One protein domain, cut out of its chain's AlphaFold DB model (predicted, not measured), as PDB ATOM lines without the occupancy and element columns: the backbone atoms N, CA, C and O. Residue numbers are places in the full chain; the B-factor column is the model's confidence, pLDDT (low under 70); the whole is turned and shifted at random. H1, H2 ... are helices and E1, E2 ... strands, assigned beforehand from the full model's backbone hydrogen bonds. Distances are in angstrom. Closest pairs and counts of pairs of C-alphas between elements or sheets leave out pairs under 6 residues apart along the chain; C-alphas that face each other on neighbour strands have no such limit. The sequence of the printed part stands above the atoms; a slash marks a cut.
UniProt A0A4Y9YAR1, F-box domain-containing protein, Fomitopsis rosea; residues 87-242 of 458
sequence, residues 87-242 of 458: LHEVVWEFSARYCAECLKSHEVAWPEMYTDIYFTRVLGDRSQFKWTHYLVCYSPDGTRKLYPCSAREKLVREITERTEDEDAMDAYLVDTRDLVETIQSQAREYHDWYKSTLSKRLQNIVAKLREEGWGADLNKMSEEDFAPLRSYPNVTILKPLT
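What this domain is: This is residues 87 to 242 of the 458 residues of the protein "F-box domain-containing protein" of Fomitopsis rosea (UniProt A0A4Y9YAR1). One very long helix, H5, makes the length of the model, and a small body with H1, H2, H3, H4 and two separate strand pairs, E1 with E2 and E3 with E4, lies along its first part and middle. Past the end of H5 the printed part folds back through H6 to H7, a small head beside that end. The printed part has 156 residues, with seven named helices and four named strands in the order E1, E2, H1, E3, H2, H3, E4, H4, H5, H6, H7; both two-stranded sheets are antiparallel, and the class is mostly helix. The whole is loose, with a radius of gyration of the C-alphas of 20.9 A and spans of 71 by 25 by 21 A.

How they stand to each other: Look first at E3, residues 109 to 111, and its antiparallel neighbour E4, residues 146 to 148, where N 110 and O 147 are within hydrogen-bond range at 2.8 A. H2, residues 112 to 123, touches H4, residues 149 to 161, the same way at a shallow tilt of 25 degrees; their closest C-alphas are those of Leu 123 and Val 156, 7.3 A apart. H2 also touches H3, residues 131 to 134, closest at the C-alphas of Asp 116 and Thr 132, 6.9 A. H3 touches H5, residues 166 to 211, with residues 173 to 180 of H5 alone; the closest C-alphas, of Tyr 134 and Arg 177, are 5.2 A apart. H4 and H5 are close but not clearly touching, 7.0 A at the C-alphas of Ile 159 and Met 169. The hairpin of E1, residues 89 to 91, and E2, residues 96 to 98, has N 91 and O 96 within hydrogen-bond range at 2.9 A; E1 and H5 are near each other, with 6 pairs of C-alphas within 10 A. H1, residues 100 to 104, touches no helix. H5 and H6, residues 215 to 222, form a helical hairpin and only just touch, with 3 pairs of C-alphas within 8 A, closest at Leu 209 and Gly 215, 7.2 A. H7, residues 227 to 230, is close to H5 but not clearly touching, 6.9 A at the C-alphas of Leu 202 and Arg 230. Every O i to N i+4 pair is within hydrogen-bond range in H1, H2, H4, H5 and H6; H3 and H7 are too short for one.

Where its parts are: Find C-alpha 89 at (140.288, 146.016, 191.796), where E1 begins. H2 is 16.0 A long and H4 18.6 A. H5 runs 67.2 A, from C-alpha 166 at (104.110, 130.850, 190.293) to C-alpha 211 at (158.556, 168.835, 179.601), and H6 10.2 A.

The domain as a whole: The C-alphas farthest apart, of Glu 164 and Gly 213, are 71.7 A apart. The printed part has no cut. The link from H3 to E4 is long, with 11 residues, and residues 231 to 242 hold no named element. Residues 124 to 129 stand free, and residues 125 to 128 have pLDDT under 70.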
ATOM      1  N   LEU A  87     146.443 148.951 196.227       82.00
ATOM      2  CA  LEU A  87     145.702 149.093 194.979       82.00
ATOM      3  C   LEU A  87     144.889 147.823 194.748       82.00
ATOM      4  O   LEU A  87     145.438 146.729 194.621       82.00
ATOM      5  N   HIS A  88     143.574 147.992 194.735       90.38
ATOM      6  CA  HIS A  88     142.609 146.907 194.636       90.38
ATOM      7  C   HIS A  88     141.712 147.119 193.436       90.38
ATOM      8  O   HIS A  88     141.410 148.258 193.072       90.38
ATOM      9  N   GLU A  89     141.246 146.008 192.885       90.75
ATOM     10  CA  GLU A  89     140.288 146.016 191.796       90.75
ATOM     11  C   GLU A  89     138.957 146.584 192.294       90.75
ATOM     12  O   GLU A  89     138.460 146.181 193.355       90.75
ATOM     13  N   VAL A  90     138.404 147.539 191.546       93.00
ATOM     14  CA  VAL A  90     137.109 148.154 191.847       93.00
ATOM     15  C   VAL A  90     136.045 147.403 191.074       93.00
ATOM     16  O   VAL A  90     135.998 147.482 189.851       93.00
ATOM     17  N   VAL A  91     135.203 146.672 191.796       94.12
ATOM     18  CA  VAL A  91     134.145 145.849 191.217       94.12
ATOM     19  C   VAL A  91     132.813 146.544 191.475       94.12
ATOM     20  O   VAL A  91     132.179 146.334 192.516       94.12
ATOM     21  N   TRP A  92     132.421 147.430 190.554       93.75
ATOM     22  CA  TRP A  92     131.224 148.271 190.684       93.75
ATOM     23  C   TRP A  92     129.950 147.434 190.785       93.75
ATOM     24  O   TRP A  92     129.087 147.713 191.616       93.75
ATOM     25  N   GLU A  93     129.900 146.332 190.042       93.56
ATOM     26  CA  GLU A  93     128.843 145.325 190.059       93.56
ATOM     27  C   GLU A  93     128.609 144.742 191.451       93.56
ATOM     28  O   GLU A  93     127.482 144.433 191.829       93.56
ATOM     29  N   PHE A  94     129.683 144.583 192.228       92.94
ATOM     30  CA  PHE A  94     129.620 144.024 193.580       92.94
ATOM     31  C   PHE A  94     129.588 145.116 194.641       92.94
ATOM     32  O   PHE A  94     129.559 144.803 195.831       92.94
ATOM     33  N   SER A  95     129.619 146.389 194.232       92.81
ATOM     34  CA  SER A  95     129.681 147.521 195.149       92.81
ATOM     35  C   SER A  95     130.869 147.424 196.127       92.81
ATOM     36  O   SER A  95     130.761 147.831 197.284       92.81
ATOM     37  N   ALA A  96     132.007 146.873 195.678       93.62
ATOM     38  CA  ALA A  96     133.144 146.578 196.546       93.62
ATOM     39  C   ALA A  96     134.508 146.637 195.837       93.62
ATOM     40  O   ALA A  96     134.627 146.553 194.619       93.62
ATOM     41  N   ARG A  97     135.565 146.738 196.650       93.88
ATOM     42  CA  ARG A  97     136.973 146.618 196.238       93.88
ATOM     43  C   ARG A  97     137.589 145.339 196.768       93.88
ATOM     44  O   ARG A  97     137.454 145.064 197.964       93.88
ATOM     45  N   TYR A  98     138.347 144.636 195.936       94.56
ATOM     46  CA  TYR A  98     139.020 143.402 196.333       94.56
ATOM     47  C   TYR A  98     140.477 143.375 195.888       94.56
ATOM     48  O   TYR A  98     140.812 143.745 194.765       94.56
ATOM     49  N   CYS A  99     141.354 142.878 196.763       93.31
ATOM     50  CA  CYS A  99     142.689 142.495 196.325       93.31
ATOM     51  C   CYS A  99     142.604 141.284 195.388       93.31
ATOM     52  O   CYS A  99     141.658 140.492 195.465       93.31
ATOM     53  N   ALA A 100     143.626 141.097 194.551       91.12
ATOM     54  CA  ALA A 100     143.670 139.998 193.588       91.12
ATOM     55  C   ALA A 100     143.496 138.612 194.243       91.12
ATOM     56  O   ALA A 100     142.838 137.744 193.677       91.12
ATOM     57  N   GLU A 101     144.042 138.408 195.448       93.69
ATOM     58  CA  GLU A 101     143.875 137.165 196.220       93.69
ATOM     59  C   GLU A 101     142.415 136.940 196.634       93.69
ATOM     60  O   GLU A 101     141.863 135.861 196.423       93.69
ATOM     61  N   CYS A 102     141.759 137.963 197.192       94.75
ATOM     62  CA  CYS A 102     140.372 137.854 197.639       94.75
ATOM     63  C   CYS A 102     139.416 137.663 196.466       94.75
ATOM     64  O   CYS A 102     138.519 136.832 196.561       94.75
ATOM     65  N   LEU A 103     139.618 138.374 195.359       91.56
ATOM     66  CA  LEU A 103     138.750 138.255 194.189       91.56
ATOM     67  C   LEU A 103     138.864 136.879 193.515       91.56
ATOM     68  O   LEU A 103     137.876 136.360 193.009       91.56
ATOM     69  N   LYS A 104     140.056 136.267 193.547       89.12
ATOM     70  CA  LYS A 104     140.280 134.889 193.078       89.12
ATOM     71  C   LYS A 104     139.776 133.831 194.060       89.12
ATOM     72  O   LYS A 104     139.629 132.676 193.672       89.12
ATOM     73  N   SER A 105     139.537 134.194 195.321       89.81
ATOM     74  CA  SER A 105     139.023 133.256 196.314       89.81
ATOM     75  C   SER A 105     137.563 132.912 196.030       89.81
ATOM     76  O   SER A 105     136.729 133.792 195.816       89.81
ATOM     77  N   HIS A 106     137.232 131.629 196.150       85.00
ATOM     78  CA  HIS A 106     135.858 131.129 196.076       85.00
ATOM     79  C   HIS A 106     135.002 131.531 197.298       85.00
ATOM     80  O   HIS A 106     133.903 131.030 197.485       85.00
ATOM     81  N   GLU A 107     135.485 132.432 198.149       87.69
ATOM     82  CA  GLU A 107     134.693 133.025 199.229       87.69
ATOM     83  C   GLU A 107     134.053 134.358 198.805       87.69
ATOM     84  O   GLU A 107     133.089 134.794 199.424       87.69
ATOM     85  N   VAL A 108     134.589 135.023 197.772       90.88
ATOM     86  CA  VAL A 108     134.039 136.289 197.254       90.88
ATOM     87  C   VAL A 108     133.153 136.034 196.052       90.88
ATOM     88  O   VAL A 108     131.998 136.459 196.032       90.88
ATOM     89  N   ALA A 109     133.706 135.374 195.035       93.00
ATOM     90  CA  ALA A 109     133.022 135.178 193.773       93.00
ATOM     91  C   ALA A 109     133.439 133.876 193.094       93.00
ATOM     92  O   ALA A 109     134.569 133.407 193.246       93.00
ATOM     93  N   TRP A 110     132.511 133.287 192.347       93.12
ATOM     94  CA  TRP A 110     132.717 132.051 191.600       93.12
ATOM     95  C   TRP A 110     132.686 132.318 190.095       93.12
ATOM     96  O   TRP A 110     131.900 133.149 189.638       93.12
ATOM     97  N   PRO A 111     133.506 131.611 189.303       92.50
ATOM     98  CA  PRO A 111     133.344 131.573 187.853       92.50
ATOM     99  C   PRO A 111     131.954 131.063 187.425       92.50
ATOM    100  O   PRO A 111     131.336 130.283 188.158       92.50
ATOM    101  N   GLU A 112     131.498 131.450 186.225       91.38
ATOM    102  CA  GLU A 112     130.202 131.034 185.631       91.38
ATOM    103  C   GLU A 112     129.978 129.522 185.747       91.38
ATOM    104  O   GLU A 112     129.008 129.095 186.363       91.38
ATOM    105  N   MET A 113     130.953 128.716 185.312       90.81
ATOM    106  CA  MET A 113     130.880 127.250 185.355       90.81
ATOM    107  C   MET A 113     130.558 126.690 186.752       90.81
ATOM    108  O   MET A 113     129.693 125.832 186.894       90.81
ATOM    109  N   TYR A 114     131.237 127.166 187.801       91.75
ATOM    110  CA  TYR A 114     130.980 126.692 189.168       91.75
ATOM    111  C   TYR A 114     129.631 127.180 189.700       91.75
ATOM    112  O   TYR A 114     129.000 126.502 190.511       91.75
ATOM    113  N   THR A 115     129.201 128.358 189.255       91.12
ATOM    114  CA  THR A 115     127.917 128.952 189.633       91.12
ATOM    115  C   THR A 115     126.758 128.173 189.017       91.12
ATOM    116  O   THR A 115     125.822 127.822 189.732       91.12
ATOM    117  N   ASP A 116     126.857 127.816 187.737       89.50
ATOM    118  CA  ASP A 116     125.858 127.000 187.043       89.50
ATOM    119  C   ASP A 116     125.737 125.607 187.684       89.50
ATOM    120  O   ASP A 116     124.637 125.195 188.051       89.50
ATOM    121  N   ILE A 117     126.865 124.922 187.935       89.94
ATOM    122  CA  ILE A 117     126.881 123.606 188.607       89.94
ATOM    123  C   ILE A 117     126.191 123.671 189.978       89.94
ATOM    124  O   ILE A 117     125.453 122.756 190.355       89.94
ATOM    125  N   TYR A 118     126.428 124.741 190.740       91.00
ATOM    126  CA  TYR A 118     125.787 124.932 192.039       91.00
ATOM    127  C   TYR A 118     124.270 125.057 191.913       91.00
ATOM    128  O   TYR A 118     123.549 124.394 192.657       91.00
ATOM    129  N   PHE A 119     123.782 125.860 190.967       90.88
ATOM    130  CA  PHE A 119     122.346 126.015 190.763       90.88
ATOM    131  C   PHE A 119     121.681 124.712 190.336       90.88
ATOM    132  O   PHE A 119     120.678 124.345 190.941       90.88
ATOM    133  N   THR A 120     122.265 123.967 189.392       87.75
ATOM    134  CA  THR A 120     121.745 122.648 188.994       87.75
ATOM    135  C   THR A 120     121.654 121.695 190.185       87.75
ATOM    136  O   THR A 120     120.686 120.952 190.323       87.75
ATOM    137  N   ARG A 121     122.642 121.727 191.086       88.62
ATOM    138  CA  ARG A 121     122.658 120.867 192.274       88.62
ATOM    139  C   ARG A 121     121.619 121.269 193.324       88.62
ATOM    140  O   ARG A 121     121.081 120.388 193.986       88.62
ATOM    141  N   VAL A 122     121.399 122.566 193.529       89.75
ATOM    142  CA  VAL A 122     120.579 123.079 194.641       89.75
ATOM    143  C   VAL A 122     119.119 123.288 194.245       89.75
ATOM    144  O   VAL A 122     118.231 122.966 195.025       89.75
ATOM    145  N   LEU A 123     118.865 123.804 193.042       85.94
ATOM    146  CA  LEU A 123     117.519 124.096 192.533       85.94
ATOM    147  C   LEU A 123     116.973 122.989 191.611       85.94
ATOM    148  O   LEU A 123     115.825 123.070 191.169       85.94
ATOM    149  N   GLY A 124     117.781 121.959 191.337       81.25
ATOM    150  CA  GLY A 124     117.469 120.883 190.400       81.25
ATOM    151  C   GLY A 124     117.705 121.271 188.937       81.25
ATOM    152  O   GLY A 124     118.075 122.403 188.615       81.25
ATOM    153  N   ASP A 125     117.481 120.314 188.033       69.62
ATOM    154  CA  ASP A 125     117.543 120.565 186.593       69.62
ATOM    155  C   ASP A 125     116.278 121.296 186.126       69.62
ATOM    156  O   ASP A 125     115.280 120.699 185.725       69.62
ATOM    157  N   ARG A 126     116.321 122.625 186.226       66.50
ATOM    158  CA  ARG A 126     115.358 123.531 185.598       66.50
ATOM    159  C   ARG A 126     115.991 124.146 184.353       66.50
ATOM    160  O   ARG A 126     116.159 125.359 184.288       66.50
ATOM    161  N   SER A 127     116.361 123.306 183.385       60.72
ATOM    162  CA  SER A 127     117.036 123.668 182.121       60.72
ATOM    163  C   SER A 127     116.393 124.813 181.321       60.72
ATOM    164  O   SER A 127     117.062 125.429 180.495       60.72
ATOM    165  N   GLN A 128     115.129 125.154 181.593       67.50
ATOM    166  CA  GLN A 128     114.458 126.335 181.044       67.50
ATOM    167  C   GLN A 128     114.996 127.677 181.586       67.50
ATOM    168  O   GLN A 128     114.816 128.708 180.943       67.50
ATOM    169  N   PHE A 129     115.676 127.682 182.737       71.12
ATOM    170  CA  PHE A 129     116.202 128.888 183.375       71.12
ATOM    171  C   PHE A 129     117.729 128.889 183.406       71.12
ATOM    172  O   PHE A 129     118.370 128.081 184.079       71.12
ATOM    173  N   LYS A 130     118.329 129.888 182.755       84.75
ATOM    174  CA  LYS A 130     119.732 130.234 182.982       84.75
ATOM    175  C   LYS A 130     119.834 131.149 184.207       84.75
ATOM    176  O   LYS A 130     119.815 132.371 184.081       84.75
ATOM    177  N   TRP A 131     119.931 130.553 185.400       87.62
ATOM    178  CA  TRP A 131     119.918 131.266 186.694       87.62
ATOM    179  C   TRP A 131     120.973 132.371 186.821       87.62
ATOM    180  O   TRP A 131     120.758 133.370 187.504       87.62
ATOM    181  N   THR A 132     122.092 132.238 186.112       86.94
ATOM    182  CA  THR A 132     123.144 133.256 186.040       86.94
ATOM    183  C   THR A 132     122.702 134.575 185.394       86.94
ATOM    184  O   THR A 132     123.374 135.579 185.606       86.94
ATOM    185  N   HIS A 133     121.577 134.627 184.669       88.25
ATOM    186  CA  HIS A 133     120.999 135.882 184.160       88.25
ATOM    187  C   HIS A 133     120.363 136.747 185.259       88.25
ATOM    188  O   HIS A 133     120.263 137.958 185.099       88.25
ATOM    189  N   TYR A 134     119.993 136.145 186.389       92.00
ATOM    190  CA  TYR A 134     119.412 136.839 187.543       92.00
ATOM    191  C   TYR A 134     120.470 137.222 188.586       92.00
ATOM    192  O   TYR A 134     120.151 137.593 189.714       92.00
ATOM    193  N   LEU A 135     121.752 137.127 188.221       93.94
ATOM    194  CA  LEU A 135     122.865 137.565 189.045       93.94
ATOM    195  C   LEU A 135     123.666 138.649 188.332       93.94
ATOM    196  O   LEU A 135     123.983 138.551 187.147       93.94
ATOM    197  N   VAL A 136     124.089 139.649 189.101       92.94
ATOM    198  CA  VAL A 136     125.085 140.607 188.627       92.94
ATOM    199  C   VAL A 136     126.422 139.880 188.461       92.94
ATOM    200  O   VAL A 136     126.874 139.189 189.379       92.94
ATOM    201  N   CYS A 137     127.056 140.038 187.301       93.94
ATOM    202  CA  CYS A 137     128.366 139.464 187.023       93.94
ATOM    203  C   CYS A 137     129.409 140.553 186.798       93.94
ATOM    204  O   CYS A 137     129.147 141.521 186.095       93.94
ATOM    205  N   TYR A 138     130.610 140.336 187.322       93.88
ATOM    206  CA  TYR A 138     131.786 141.132 186.992       93.88
ATOM    207  C   TYR A 138     132.590 140.428 185.896       93.88
ATOM    208  O   TYR A 138     132.850 139.227 186.004       93.88
ATOM    209  N   SER A 139     132.968 141.161 184.846       90.69
ATOM    210  CA  SER A 139     133.703 140.622 183.692       90.69
ATOM    211  C   SER A 139     134.735 141.632 183.171       90.69
ATOM    212  O   SER A 139     134.436 142.411 182.263       90.69
ATOM    213  N   PRO A 140     135.955 141.659 183.737       74.69
ATOM    214  CA  PRO A 140     136.950 142.685 183.412       74.69
ATOM    215  C   PRO A 140     137.525 142.571 181.999       74.69
ATOM    216  O   PRO A 140     137.896 143.581 181.405       74.69
ATOM    217  N   ASP A 141     137.617 141.350 181.474       78.38
ATOM    218  CA  ASP A 141     138.196 141.031 180.166       78.38
ATOM    219  C   ASP A 141     137.126 140.664 179.119       78.38
ATOM    220  O   ASP A 141     137.454 140.303 177.992       78.38
ATOM    221  N   GLY A 142     135.840 140.732 179.489       77.00
ATOM    222  CA  GLY A 142     134.712 140.328 178.646       77.00
ATOM    223  C   GLY A 142     134.553 138.812 178.470       77.00
ATOM    224  O   GLY A 142     133.535 138.373 177.940       77.00
ATOM    225  N   THR A 143     135.507 138.006 178.941       80.06
ATOM    226  CA  THR A 143     135.544 136.550 178.732       80.06
ATOM    227  C   THR A 143     135.270 135.762 180.006       80.06
ATOM    228  O   THR A 143     134.631 134.711 179.962       80.06
ATOM    229  N   ARG A 144     135.712 136.266 181.161       87.00
ATOM    230  CA  ARG A 144     135.587 135.597 182.450       87.00
ATOM    231  C   ARG A 144     134.569 136.311 183.325       87.00
ATOM    232  O   ARG A 144     134.877 137.314 183.963       87.00
ATOM    233  N   LYS A 145     133.383 135.714 183.443       92.56
ATOM    234  CA  LYS A 145     132.345 136.172 184.371       92.56
ATOM    235  C   LYS A 145     132.558 135.603 185.767       92.56
ATOM    236  O   LYS A 145     132.711 134.391 185.948       92.56
ATOM    237  N   LEU A 146     132.540 136.494 186.748       94.44
ATOM    238  CA  LEU A 146     132.548 136.181 188.169       94.44
ATOM    239  C   LEU A 146     131.207 136.575 188.787       94.44
ATOM    240  O   LEU A 146     130.675 137.645 188.493       94.44
ATOM    241  N   TYR A 147     130.699 135.725 189.672       94.75
ATOM    242  CA  TYR A 147     129.415 135.890 190.349       94.75
ATOM    243  C   TYR A 147     129.616 135.922 191.863       94.75
ATOM    244  O   TYR A 147     130.261 135.014 192.395       94.75
ATOM    245  N   PRO A 148     129.081 136.919 192.582       94.31
ATOM    246  CA  PRO A 148     129.326 137.061 194.007       94.31
ATOM    247  C   PRO A 148     128.600 135.964 194.795       94.31
ATOM    248  O   PRO A 148     127.409 135.713 194.587       94.31
ATOM    249  N   CYS A 149     129.305 135.324 195.733       92.94
ATOM    250  CA  CYS A 149     128.767 134.204 196.511       92.94
ATOM    251  C   CYS A 149     127.513 134.597 197.308       92.94
ATOM    252  O   CYS A 149     126.537 133.848 197.333       92.94
ATOM    253  N   SER A 150     127.504 135.807 197.873       91.94
ATOM    254  CA  SER A 150     126.369 136.346 198.629       91.94
ATOM    255  C   SER A 150     125.111 136.541 197.774       91.94
ATOM    256  O   SER A 150     124.004 136.285 198.247       91.94
ATOM    257  N   ALA A 151     125.253 136.959 196.511       92.81
ATOM    258  CA  ALA A 151     124.110 137.128 195.611       92.81
ATOM    259  C   ALA A 151     123.534 135.777 195.183       92.81
ATOM    260  O   ALA A 151     122.319 135.613 195.167       92.81
ATOM    261  N   ARG A 152     124.398 134.791 194.914       92.75
ATOM    262  CA  ARG A 152     123.988 133.410 194.632       92.75
ATOM    263  C   ARG A 152     123.183 132.814 195.791       92.75
ATOM    264  O   ARG A 152     122.123 132.241 195.566       92.75
ATOM    265  N   GLU A 153     123.669 132.957 197.023       92.12
ATOM    266  CA  GLU A 153     122.979 132.464 198.228       92.12
ATOM    267  C   GLU A 153     121.642 133.167 198.462       92.12
ATOM    268  O   GLU A 153     120.655 132.517 198.804       92.12
ATOM    269  N   LYS A 154     121.591 134.486 198.238       93.69
ATOM    270  CA  LYS A 154     120.337 135.240 198.277       93.69
ATOM    271  C   LYS A 154     119.351 134.722 197.230       93.69
ATOM    272  O   LYS A 154     118.217 134.449 197.592       93.69
ATOM    273  N   LEU A 155     119.779 134.559 195.978       93.19
ATOM    274  CA  LEU A 155     118.907 134.114 194.891       93.19
ATOM    275  C   LEU A 155     118.317 132.727 195.171       93.19
ATOM    276  O   LEU A 155     117.113 132.547 195.035       93.19
ATOM    277  N   VAL A 156     119.134 131.769 195.633       92.81
ATOM    278  CA  VAL A 156     118.629 130.442 196.029       92.81
ATOM    279  C   VAL A 156     117.540 130.561 197.085       92.81
ATOM    280  O   VAL A 156     116.482 129.969 196.918       92.81
ATOM    281  N   ARG A 157     117.779 131.336 198.149       94.25
ATOM    282  CA  ARG A 157     116.797 131.504 199.225       94.25
ATOM    283  C   ARG A 157     115.478 132.080 198.706       94.25
ATOM    284  O   ARG A 157     114.430 131.517 198.995       94.25
ATOM    285  N   GLU A 158     115.534 133.151 197.915       93.62
ATOM    286  CA  GLU A 158     114.331 133.823 197.398       93.62
ATOM    287  C   GLU A 158     113.522 132.920 196.451       93.62
ATOM    288  O   GLU A 158     112.293 132.969 196.470       93.62
ATOM    289  N   ILE A 159     114.199 132.069 195.667       90.44
ATOM    290  CA  ILE A 159     113.560 131.060 194.808       90.44
ATOM    291  C   ILE A 159     112.925 129.958 195.663       90.44
ATOM    292  O   ILE A 159     111.767 129.597 195.456       90.44
ATOM    293  N   THR A 160     113.651 129.410 196.639       89.44
ATOM    294  CA  THR A 160     113.126 128.340 197.501       89.44
ATOM    295  C   THR A 160     111.886 128.797 198.274       89.44
ATOM    296  O   THR A 160     110.910 128.058 198.334       89.44
ATOM    297  N   GLU A 161     111.878 130.029 198.789       91.31
ATOM    298  CA  GLU A 161     110.740 130.606 199.523       91.31
ATOM    299  C   GLU A 161     109.489 130.834 198.655       91.31
ATOM    300  O   GLU A 161     108.387 130.901 199.192       91.31
ATOM    301  N   ARG A 162     109.635 130.933 197.327       90.06
ATOM    302  CA  ARG A 162     108.540 131.208 196.374       90.06
ATOM    303  C   ARG A 162     108.204 130.026 195.473       90.06
ATOM    304  O   ARG A 162     107.501 130.180 194.487       90.06
ATOM    305  N   THR A 163     108.725 128.837 195.771       84.69
ATOM    306  CA  THR A 163     108.599 127.682 194.866       84.69
ATOM    307  C   THR A 163     107.147 127.230 194.658       84.69
ATOM    308  O   THR A 163     106.861 126.602 193.642       84.69
ATOM    309  N   GLU A 164     106.244 127.554 195.586       87.44
ATOM    310  CA  GLU A 164     104.828 127.159 195.553       87.44
ATOM    311  C   GLU A 164     103.898 128.208 194.909       87.44
ATOM    312  O   GLU A 164     102.734 127.901 194.662       87.44
ATOM    313  N   ASP A 165     104.390 129.420 194.626       92.12
ATOM    314  CA  ASP A 165     103.605 130.543 194.091       92.12
ATOM    315  C   ASP A 165     104.213 131.015 192.759       92.12
ATOM    316  O   ASP A 165     105.225 131.722 192.730       92.12
ATOM    317  N   GLU A 166     103.616 130.570 191.648       87.94
ATOM    318  CA  GLU A 166     104.110 130.850 190.293       87.94
ATOM    319  C   GLU A 166     104.054 132.347 189.952       87.94
ATOM    320  O   GLU A 166     105.035 132.886 189.442       87.94
ATOM    321  N   ASP A 167     102.972 133.044 190.314       91.44
ATOM    322  CA  ASP A 167     102.813 134.477 190.036       91.44
ATOM    323  C   ASP A 167     103.835 135.311 190.830       91.44
ATOM    324  O   ASP A 167     104.454 136.240 190.296       91.44
ATOM    325  N   ALA A 168     104.061 134.968 192.104       92.12
ATOM    326  CA  ALA A 168     105.069 135.636 192.925       92.12
ATOM    327  C   ALA A 168     106.502 135.337 192.456       92.12
ATOM    328  O   ALA A 168     107.373 136.209 192.560       92.12
ATOM    329  N   MET A 169     106.761 134.127 191.951       90.25
ATOM    330  CA  MET A 169     108.045 133.766 191.350       90.25
ATOM    331  C   MET A 169     108.296 134.578 190.077       90.25
ATOM    332  O   MET A 169     109.356 135.192 189.954       90.25
ATOM    333  N   ASP A 170     107.336 134.625 189.156       90.06
ATOM    334  CA  ASP A 170     107.489 135.333 187.885       90.06
ATOM    335  C   ASP A 170     107.683 136.838 188.097       90.06
ATOM    336  O   ASP A 170     108.608 137.426 187.525       90.06
ATOM    337  N   ALA A 171     106.898 137.451 188.990       93.56
ATOM    338  CA  ALA A 171     107.082 138.848 189.377       93.56
ATOM    339  C   ALA A 171     108.491 139.100 189.946       93.56
ATOM    340  O   ALA A 171     109.182 140.030 189.524       93.56
ATOM    341  N   TYR A 172     108.965 138.230 190.844       93.56
ATOM    342  CA  TYR A 172     110.309 138.329 191.413       93.56
ATOM    343  C   TYR A 172     111.413 138.198 190.354       93.56
ATOM    344  O   TYR A 172     112.406 138.932 190.403       93.56
ATOM    345  N   LEU A 173     111.274 137.271 189.404       91.75
ATOM    346  CA  LEU A 173     112.264 137.051 188.350       91.75
ATOM    347  C   LEU A 173     112.333 138.232 187.381       91.75
ATOM    348  O   LEU A 173     113.439 138.620 186.991       91.75
ATOM    349  N   VAL A 174     111.190 138.825 187.026       93.38
ATOM    350  CA  VAL A 174     111.128 140.052 186.217       93.38
ATOM    351  C   VAL A 174     111.823 141.203 186.943       93.38
ATOM    352  O   VAL A 174     112.791 141.748 186.411       93.38
ATOM    353  N   ASP A 175     111.429 141.492 188.187       93.56
ATOM    354  CA  ASP A 175     112.024 142.568 188.987       93.56
ATOM    355  C   ASP A 175     113.537 142.374 189.181       93.56
ATOM    356  O   ASP A 175     114.328 143.320 189.109       93.56
ATOM    357  N   THR A 176     113.968 141.131 189.414       93.69
ATOM    358  CA  THR A 176     115.383 140.798 189.619       93.69
ATOM    359  C   THR A 176     116.189 140.986 188.343       93.69
ATOM    360  O   THR A 176     117.290 141.537 188.403       93.69
ATOM    361  N   ARG A 177     115.669 140.557 187.189       92.56
ATOM    362  CA  ARG A 177     116.334 140.760 185.896       92.56
ATOM    363  C   ARG A 177     116.498 142.250 185.610       92.56
ATOM    364  O   ARG A 177     117.613 142.685 185.332       92.56
ATOM    365  N   ASP A 178     115.430 143.026 185.751       93.06
ATOM    366  CA  ASP A 178     115.437 144.460 185.451       93.06
ATOM    367  C   ASP A 178     116.394 145.221 186.400       93.06
ATOM    368  O   ASP A 178     117.142 146.119 185.986       93.06
ATOM    369  N   LEU A 179     116.466 144.805 187.673       92.50
ATOM    370  CA  LEU A 179     117.458 145.306 188.627       92.50
ATOM    371  C   LEU A 179     118.894 144.944 188.215       92.50
ATOM    372  O   LEU A 179     119.778 145.801 188.268       92.50
ATOM    373  N   VAL A 180     119.152 143.693 187.819       93.62
ATOM    374  CA  VAL A 180     120.482 143.237 187.384       93.62
ATOM    375  C   VAL A 180     120.940 144.001 186.145       93.62
ATOM    376  O   VAL A 180     122.082 144.463 186.114       93.62
ATOM    377  N   GLU A 181     120.066 144.188 185.159       92.81
ATOM    378  CA  GLU A 181     120.350 144.972 183.953       92.81
ATOM    379  C   GLU A 181     120.686 146.428 184.293       92.81
ATOM    380  O   GLU A 181     121.682 146.967 183.800       92.81
ATOM    381  N   THR A 182     119.923 147.035 185.209       93.62
ATOM    382  CA  THR A 182     120.177 148.394 185.708       93.62
ATOM    383  C   THR A 182     121.548 148.492 186.383       93.62
ATOM    384  O   THR A 182     122.330 149.389 186.060       93.62
ATOM    385  N   ILE A 183     121.877 147.558 187.284       93.56
ATOM    386  CA  ILE A 183     123.172 147.535 187.982       93.56
ATOM    387  C   ILE A 183     124.315 147.368 186.979       93.56
ATOM    388  O   ILE A 183     125.295 148.104 187.056       93.56
ATOM    389  N   GLN A 184     124.197 146.439 186.027       92.56
ATOM    390  CA  GLN A 184     125.234 146.217 185.020       92.56
ATOM    391  C   GLN A 184     125.424 147.433 184.109       92.56
ATOM    392  O   GLN A 184     126.558 147.759 183.765       92.56
ATOM    393  N   SER A 185     124.344 148.115 183.717       92.50
ATOM    394  CA  SER A 185     124.444 149.335 182.911       92.50
ATOM    395  C   SER A 185     125.164 150.448 183.656       92.50
ATOM    396  O   SER A 185     126.131 151.002 183.140       92.50
ATOM    397  N   GLN A 186     124.767 150.705 184.901       92.94
ATOM    398  CA  GLN A 186     125.421 151.717 185.725       92.94
ATOM    399  C   GLN A 186     126.884 151.356 186.014       92.94
ATOM    400  O   GLN A 186     127.758 152.212 185.923       92.94
ATOM    401  N   ALA A 187     127.187 150.089 186.308       92.88
ATOM    402  CA  ALA A 187     128.558 149.622 186.522       92.88
ATOM    403  C   ALA A 187     129.468 149.886 185.311       92.88
ATOM    404  O   ALA A 187     130.620 150.276 185.505       92.88
ATOM    405  N   ARG A 188     128.954 149.745 184.077       91.50
ATOM    406  CA  ARG A 188     129.692 150.118 182.858       91.50
ATOM    407  C   ARG A 188     130.005 151.611 182.820       91.50
ATOM    408  O   ARG A 188     131.160 151.968 182.614       91.50
ATOM    409  N   GLU A 189     129.025 152.466 183.105       93.19
ATOM    410  CA  GLU A 189     129.230 153.920 183.164       93.19
ATOM    411  C   GLU A 189     130.283 154.306 184.217       93.19
ATOM    412  O   GLU A 189     131.195 155.085 183.928       93.19
ATOM    413  N   TYR A 190     130.227 153.711 185.417       93.50
ATOM    414  CA  TYR A 190     131.253 153.926 186.444       93.50
ATOM    415  C   TYR A 190     132.628 153.417 186.005       93.50
ATOM    416  O   TYR A 190     133.632 154.078 186.271       93.50
ATOM    417  N   HIS A 191     132.705 152.261 185.338       91.31
ATOM    418  CA  HIS A 191     133.961 151.728 184.815       91.31
ATOM    419  C   HIS A 191     134.588 152.657 183.775       91.31
ATOM    420  O   HIS A 191     135.783 152.948 183.872       91.31
ATOM    421  N   ASP A 192     133.797 153.130 182.817       92.19
ATOM    422  CA  ASP A 192     134.257 154.010 181.745       92.19
ATOM    423  C   ASP A 192     134.716 155.355 182.304       92.19
ATOM    424  O   ASP A 192     135.816 155.820 181.988       92.19
ATOM    425  N   TRP A 193     133.938 155.937 183.219       93.75
ATOM    426  CA  TRP A 193     134.333 157.147 183.930       93.75
ATOM    427  C   TRP A 193     135.628 156.953 184.732       93.75
ATOM    428  O   TRP A 193     136.545 157.774 184.634       93.75
ATOM    429  N   TYR A 194     135.738 155.870 185.505       91.75
ATOM    430  CA  TYR A 194     136.903 155.612 186.356       91.75
ATOM    431  C   TYR A 194     138.169 155.442 185.509       91.75
ATOM    432  O   TYR A 194     139.192 156.077 185.774       91.75
ATOM    433  N   LYS A 195     138.092 154.645 184.434       90.06
ATOM    434  CA  LYS A 195     139.198 154.448 183.484       90.06
ATOM    435  C   LYS A 195     139.577 155.750 182.776       90.06
ATOM    436  O   LYS A 195     140.764 156.061 182.684       90.06
ATOM    437  N   SER A 196     138.592 156.519 182.313       91.75
ATOM    438  CA  SER A 196     138.804 157.812 181.653       91.75
ATOM    439  C   SER A 196     139.512 158.806 182.575       91.75
ATOM    440  O   SER A 196     140.527 159.390 182.196       91.75
ATOM    441  N   THR A 197     139.048 158.933 183.819       91.94
ATOM    442  CA  THR A 197     139.625 159.836 184.825       91.94
ATOM    443  C   THR A 197     141.078 159.480 185.145       91.94
ATOM    444  O   THR A 197     141.950 160.352 185.118       91.94
ATOM    445  N   LEU A 198     141.377 158.196 185.374       90.94
ATOM    446  CA  LEU A 198     142.754 157.747 185.613       90.94
ATOM    447  C   LEU A 198     143.651 157.935 184.383       90.94
ATOM    448  O   LEU A 198     144.810 158.325 184.520       90.94
ATOM    449  N   SER A 199     143.115 157.708 183.183       90.81
ATOM    450  CA  SER A 199     143.837 157.938 181.928       90.81
ATOM    451  C   SER A 199     144.184 159.418 181.741       90.81
ATOM    452  O   SER A 199     145.341 159.741 181.473       90.81
ATOM    453  N   LYS A 200     143.236 160.334 181.987       91.25
ATOM    454  CA  LYS A 200     143.477 161.788 181.966       91.25
ATOM    455  C   LYS A 200     144.586 162.185 182.945       91.25
ATOM    456  O   LYS A 200     145.502 162.920 182.578       91.25
ATOM    457  N   ARG A 201     144.547 161.673 184.182       92.06
ATOM    458  CA  ARG A 201     145.595 161.955 185.178       92.06
ATOM    459  C   ARG A 201     146.960 161.436 184.732       92.06
ATOM    460  O   ARG A 201     147.939 162.176 184.805       92.06
ATOM    461  N   LEU A 202     147.027 160.200 184.239       92.94
ATOM    462  CA  LEU A 202     148.253 159.628 183.687       92.94
ATOM    463  C   LEU A 202     148.792 160.480 182.532       92.94
ATOM    464  O   LEU A 202     149.982 160.772 182.507       92.94
ATOM    465  N   GLN A 203     147.937 160.929 181.613       93.00
ATOM    466  CA  GLN A 203     148.344 161.786 180.497       93.00
ATOM    467  C   GLN A 203     148.897 163.136 180.967       93.00
ATOM    468  O   GLN A 203     149.927 163.566 180.454       93.00
ATOM    469  N   ASN A 204     148.292 163.763 181.979       93.31
ATOM    470  CA  ASN A 204     148.816 164.997 182.574       93.31
ATOM    471  C   ASN A 204     150.202 164.788 183.204       93.31
ATOM    472  O   ASN A 204     151.096 165.616 183.030       93.31
ATOM    473  N   ILE A 205     150.405 163.663 183.897       93.75
ATOM    474  CA  ILE A 205     151.710 163.278 184.454       93.75
ATOM    475  C   ILE A 205     152.726 163.051 183.329       93.75
ATOM    476  O   ILE A 205     153.831 163.587 183.373       93.75
ATOM    477  N   VAL A 206     152.352 162.303 182.290       94.75
ATOM    478  CA  VAL A 206     153.202 162.043 181.118       94.75
ATOM    479  C   VAL A 206     153.580 163.346 180.411       94.75
ATOM    480  O   VAL A 206     154.733 163.493 180.010       94.75
ATOM    481  N   ALA A 207     152.657 164.301 180.279       94.88
ATOM    482  CA  ALA A 207     152.930 165.608 179.687       94.88
ATOM    483  C   ALA A 207     153.990 166.381 180.488       94.88
ATOM    484  O   ALA A 207     155.007 166.773 179.919       94.88
ATOM    485  N   LYS A 208     153.824 166.488 181.813       94.88
ATOM    486  CA  LYS A 208     154.818 167.129 182.692       94.88
ATOM    487  C   LYS A 208     156.183 166.437 182.628       94.88
ATOM    488  O   LYS A 208     157.212 167.091 182.523       94.88
ATOM    489  N   LEU A 209     156.217 165.105 182.606       95.12
ATOM    490  CA  LEU A 209     157.473 164.359 182.473       95.12
ATOM    491  C   LEU A 209     158.164 164.584 181.119       95.12
ATOM    492  O   LEU A 209     159.395 164.595 181.049       95.12
ATOM    493  N   ARG A 210     157.400 164.773 180.033       95.06
ATOM    494  CA  ARG A 210     157.960 165.133 178.718       95.06
ATOM    495  C   ARG A 210     158.611 166.513 178.747       95.06
ATOM    496  O   ARG A 210     159.701 166.645 178.195       95.06
ATOM    497  N   GLU A 211     157.985 167.492 179.398       94.31
ATOM    498  CA  GLU A 211     158.556 168.835 179.601       94.31
ATOM    499  C   GLU A 211     159.880 168.779 180.379       94.31
ATOM    500  O   GLU A 211     160.800 169.545 180.105       94.31
ATOM    501  N   GLU A 212     160.020 167.811 181.284       93.31
ATOM    502  CA  GLU A 212     161.238 167.572 182.063       93.31
ATOM    503  C   GLU A 212     162.294 166.699 181.355       93.31
ATOM    504  O   GLU A 212     163.303 166.330 181.954       93.31
ATOM    505  N   GLY A 213     162.088 166.357 180.077       93.12
ATOM    506  CA  GLY A 213     163.086 165.668 179.252       93.12
ATOM    507  C   GLY A 213     163.003 164.137 179.239       93.12
ATOM    508  O   GLY A 213     163.854 163.491 178.632       93.12
ATOM    509  N   TRP A 214     161.964 163.526 179.819       93.94
ATOM    510  CA  TRP A 214     161.782 162.060 179.829       93.94
ATOM    511  C   TRP A 214     161.126 161.490 178.561       93.94
ATOM    512  O   TRP A 214     160.741 160.322 178.515       93.94
ATOM    513  N   GLY A 215     160.987 162.292 177.502       92.38
ATOM    514  CA  GLY A 215     160.229 161.921 176.304       92.38
ATOM    515  C   GLY A 215     160.686 160.626 175.620       92.38
ATOM    516  O   GLY A 215     159.839 159.854 175.175       92.38
ATOM    517  N   ALA A 216     161.994 160.355 175.565       88.62
ATOM    518  CA  ALA A 216     162.529 159.145 174.930       88.62
ATOM    519  C   ALA A 216     162.121 157.865 175.683       88.62
ATOM    520  O   ALA A 216     161.614 156.921 175.072       88.62
ATOM    521  N   ASP A 217     162.269 157.854 177.011       90.31
ATOM    522  CA  ASP A 217     161.861 156.726 177.850       90.31
ATOM    523  C   ASP A 217     160.348 156.526 177.841       90.31
ATOM    524  O   ASP A 217     159.878 155.393 177.782       90.31
ATOM    525  N   LEU A 218     159.582 157.619 177.838       93.31
ATOM    526  CA  LEU A 218     158.122 157.569 177.778       93.31
ATOM    527  C   LEU A 218     157.612 157.041 176.438       93.31
ATOM    528  O   LEU A 218     156.619 156.321 176.417       93.31
ATOM    529  N   ASN A 219     158.283 157.353 175.325       92.12
ATOM    530  CA  ASN A 219     157.948 156.762 174.030       92.12
ATOM    531  C   ASN A 219     158.134 155.240 174.067       92.12
ATOM    532  O   ASN A 219     157.257 154.512 173.613       92.12
ATOM    533  N   LYS A 220     159.217 154.748 174.679       88.25
ATOM    534  CA  LYS A 220     159.423 153.306 174.871       88.25
ATOM    535  C   LYS A 220     158.389 152.680 175.795       88.25
ATOM    536  O   LYS A 220     157.842 151.631 175.486       88.25
ATOM    537  N   MET A 221     158.058 153.357 176.886       90.75
ATOM    538  CA  MET A 221     157.044 152.881 177.818       90.75
ATOM    539  C   MET A 221     155.632 152.873 177.210       90.75
ATOM    540  O   MET A 221     154.798 152.061 177.606       90.75
ATOM    541  N   SER A 222     155.360 153.745 176.236       91.88
ATOM    542  CA  SER A 222     154.070 153.781 175.539       91.88
ATOM    543  C   SER A 222     153.791 152.519 174.713       91.88
ATOM    544  O   SER A 222     152.628 152.172 174.538       91.88
ATOM    545  N   GLU A 223     154.831 151.785 174.284       88.69
ATOM    546  CA  GLU A 223     154.691 150.475 173.622       88.69
ATOM    547  C   GLU A 223     154.024 149.437 174.553       88.69
ATOM    548  O   GLU A 223     153.340 148.528 174.090       88.69
ATOM    549  N   GLU A 224     154.169 149.611 175.872       85.19
ATOM    550  CA  GLU A 224     153.558 148.797 176.931       85.19
ATOM    551  C   GLU A 224     152.401 149.546 177.633       85.19
ATOM    552  O   GLU A 224     152.091 149.280 178.795       85.19
ATOM    553  N   ASP A 225     151.782 150.525 176.957       87.56
ATOM    554  CA  ASP A 225     150.629 151.299 177.450       87.56
ATOM    555  C   ASP A 225     150.852 151.910 178.852       87.56
ATOM    556  O   ASP A 225     149.965 151.967 179.713       87.56
ATOM    557  N   PHE A 226     152.092 152.347 179.103       91.06
ATOM    558  CA  PHE A 226     152.531 152.918 180.377       91.06
ATOM    559  C   PHE A 226     152.300 152.003 181.591       91.06
ATOM    560  O   PHE A 226     152.161 152.505 182.708       91.06
ATOM    561  N   ALA A 227     152.277 150.676 181.408       86.06
ATOM    562  CA  ALA A 227     151.996 149.709 182.472       86.06
ATOM    563  C   ALA A 227     152.781 149.951 183.782       86.06
ATOM    564  O   ALA A 227     152.146 149.915 184.844       86.06
ATOM    565  N   PRO A 228     154.092 150.285 183.758       85.00
ATOM    566  CA  PRO A 228     154.818 150.632 184.975       85.00
ATOM    567  C   PRO A 228     154.171 151.803 185.716       85.00
ATOM    568  O   PRO A 228     153.836 151.649 186.884       85.00
ATOM    569  N   LEU A 229     153.912 152.927 185.036       87.88
ATOM    570  CA  LEU A 229     153.334 154.139 185.631       87.88
ATOM    571  C   LEU A 229     151.861 153.986 186.016       87.88
ATOM    572  O   LEU A 229     151.451 154.496 187.054       87.88
ATOM    573  N   ARG A 230     151.059 153.266 185.226       85.25
ATOM    574  CA  ARG A 230     149.620 153.070 185.476       85.25
ATOM    575  C   ARG A 230     149.337 152.461 186.850       85.25
ATOM    576  O   ARG A 230     148.293 152.727 187.437       85.25
ATOM    577  N   SER A 231     150.267 151.653 187.350       80.12
ATOM    578  CA  SER A 231     150.167 150.990 188.649       80.12
ATOM    579  C   SER A 231     150.737 151.800 189.821       80.12
ATOM    580  O   SER A 231     150.665 151.339 190.957       80.12
ATOM    581  N   TYR A 232     151.288 153.000 189.597       85.19
ATOM    582  CA  TYR A 232     151.808 153.812 190.701       85.19
ATOM    583  C   TYR A 232     150.661 154.382 191.544       85.19
ATOM    584  O   TYR A 232     149.753 155.006 190.988       85.19
ATOM    585  N   PRO A 233     150.727 154.287 192.887       83.31
ATOM    586  CA  PRO A 233     149.684 154.809 193.770       83.31
ATOM    587  C   PRO A 233     149.299 156.264 193.478       83.31
ATOM    588  O   PRO A 233     148.117 156.572 193.351       83.31
ATOM    589  N   ASN A 234     150.288 157.132 193.243       84.88
ATOM    590  CA  ASN A 234     150.073 158.558 192.962       84.88
ATOM    591  C   ASN A 234     149.415 158.828 191.593       84.88
ATOM    592  O   ASN A 234     148.879 159.912 191.364       84.88
ATOM    593  N   VAL A 235     149.439 157.854 190.680       85.62
ATOM    594  CA  VAL A 235     148.771 157.919 189.369       85.62
ATOM    595  C   VAL A 235     147.320 157.446 189.477       85.62
ATOM    596  O   VAL A 235     146.454 157.954 188.777       85.62
ATOM    597  N   THR A 236     147.029 156.533 190.408       84.56
ATOM    598  CA  THR A 236     145.686 155.964 190.629       84.56
ATOM    599  C   THR A 236     144.731 156.846 191.450       84.56
ATOM    600  O   THR A 236     143.667 156.393 191.874       84.56
ATOM    601  N   ILE A 237     145.097 158.105 191.693       85.81
ATOM    602  CA  ILE A 237     144.290 159.071 192.446       85.81
ATOM    603  C   ILE A 237     143.254 159.706 191.507       85.81
ATOM    604  O   ILE A 237     143.590 160.162 190.423       85.81
ATOM    605  N   LEU A 238     141.989 159.776 191.921       85.56
ATOM    606  CA  LEU A 238     140.911 160.341 191.090       85.56
ATOM    607  C   LEU A 238     140.858 161.877 191.075       85.56
ATOM    608  O   LEU A 238     140.127 162.461 190.278       85.56
ATOM    609  N   LYS A 239     141.606 162.540 191.959       83.69
ATOM    610  CA  LYS A 239     141.677 164.003 192.018       83.69
ATOM    611  C   LYS A 239     142.503 164.548 190.837       83.69
ATOM    612  O   LYS A 239     143.501 163.922 190.458       83.69
ATOM    613  N   PRO A 240     142.125 165.702 190.255       83.56
ATOM    614  CA  PRO A 240     142.950 166.379 189.260       83.56
ATOM    615  C   PRO A 240     144.345 166.677 189.810       83.56
ATOM    616  O   PRO A 240     144.480 167.059 190.968       83.56
ATOM    617  N   LEU A 241     145.367 166.518 188.970       86.56
ATOM    618  CA  LEU A 241     146.741 166.827 189.353       86.56
ATOM    619  C   LEU A 241     146.923 168.344 189.456       86.56
ATOM    620  O   LEU A 241     146.858 169.043 188.442       86.56
ATOM    621  N   THR A 242     147.178 168.844 190.663       88.19
ATOM    622  CA  THR A 242     147.546 170.251 190.876       88.19
ATOM    623  C   THR A 242     149.055 170.448 190.714       88.19
ATOM    624  O   THR A 242     149.831 169.491 190.716       88.19
TER     625      THR A 242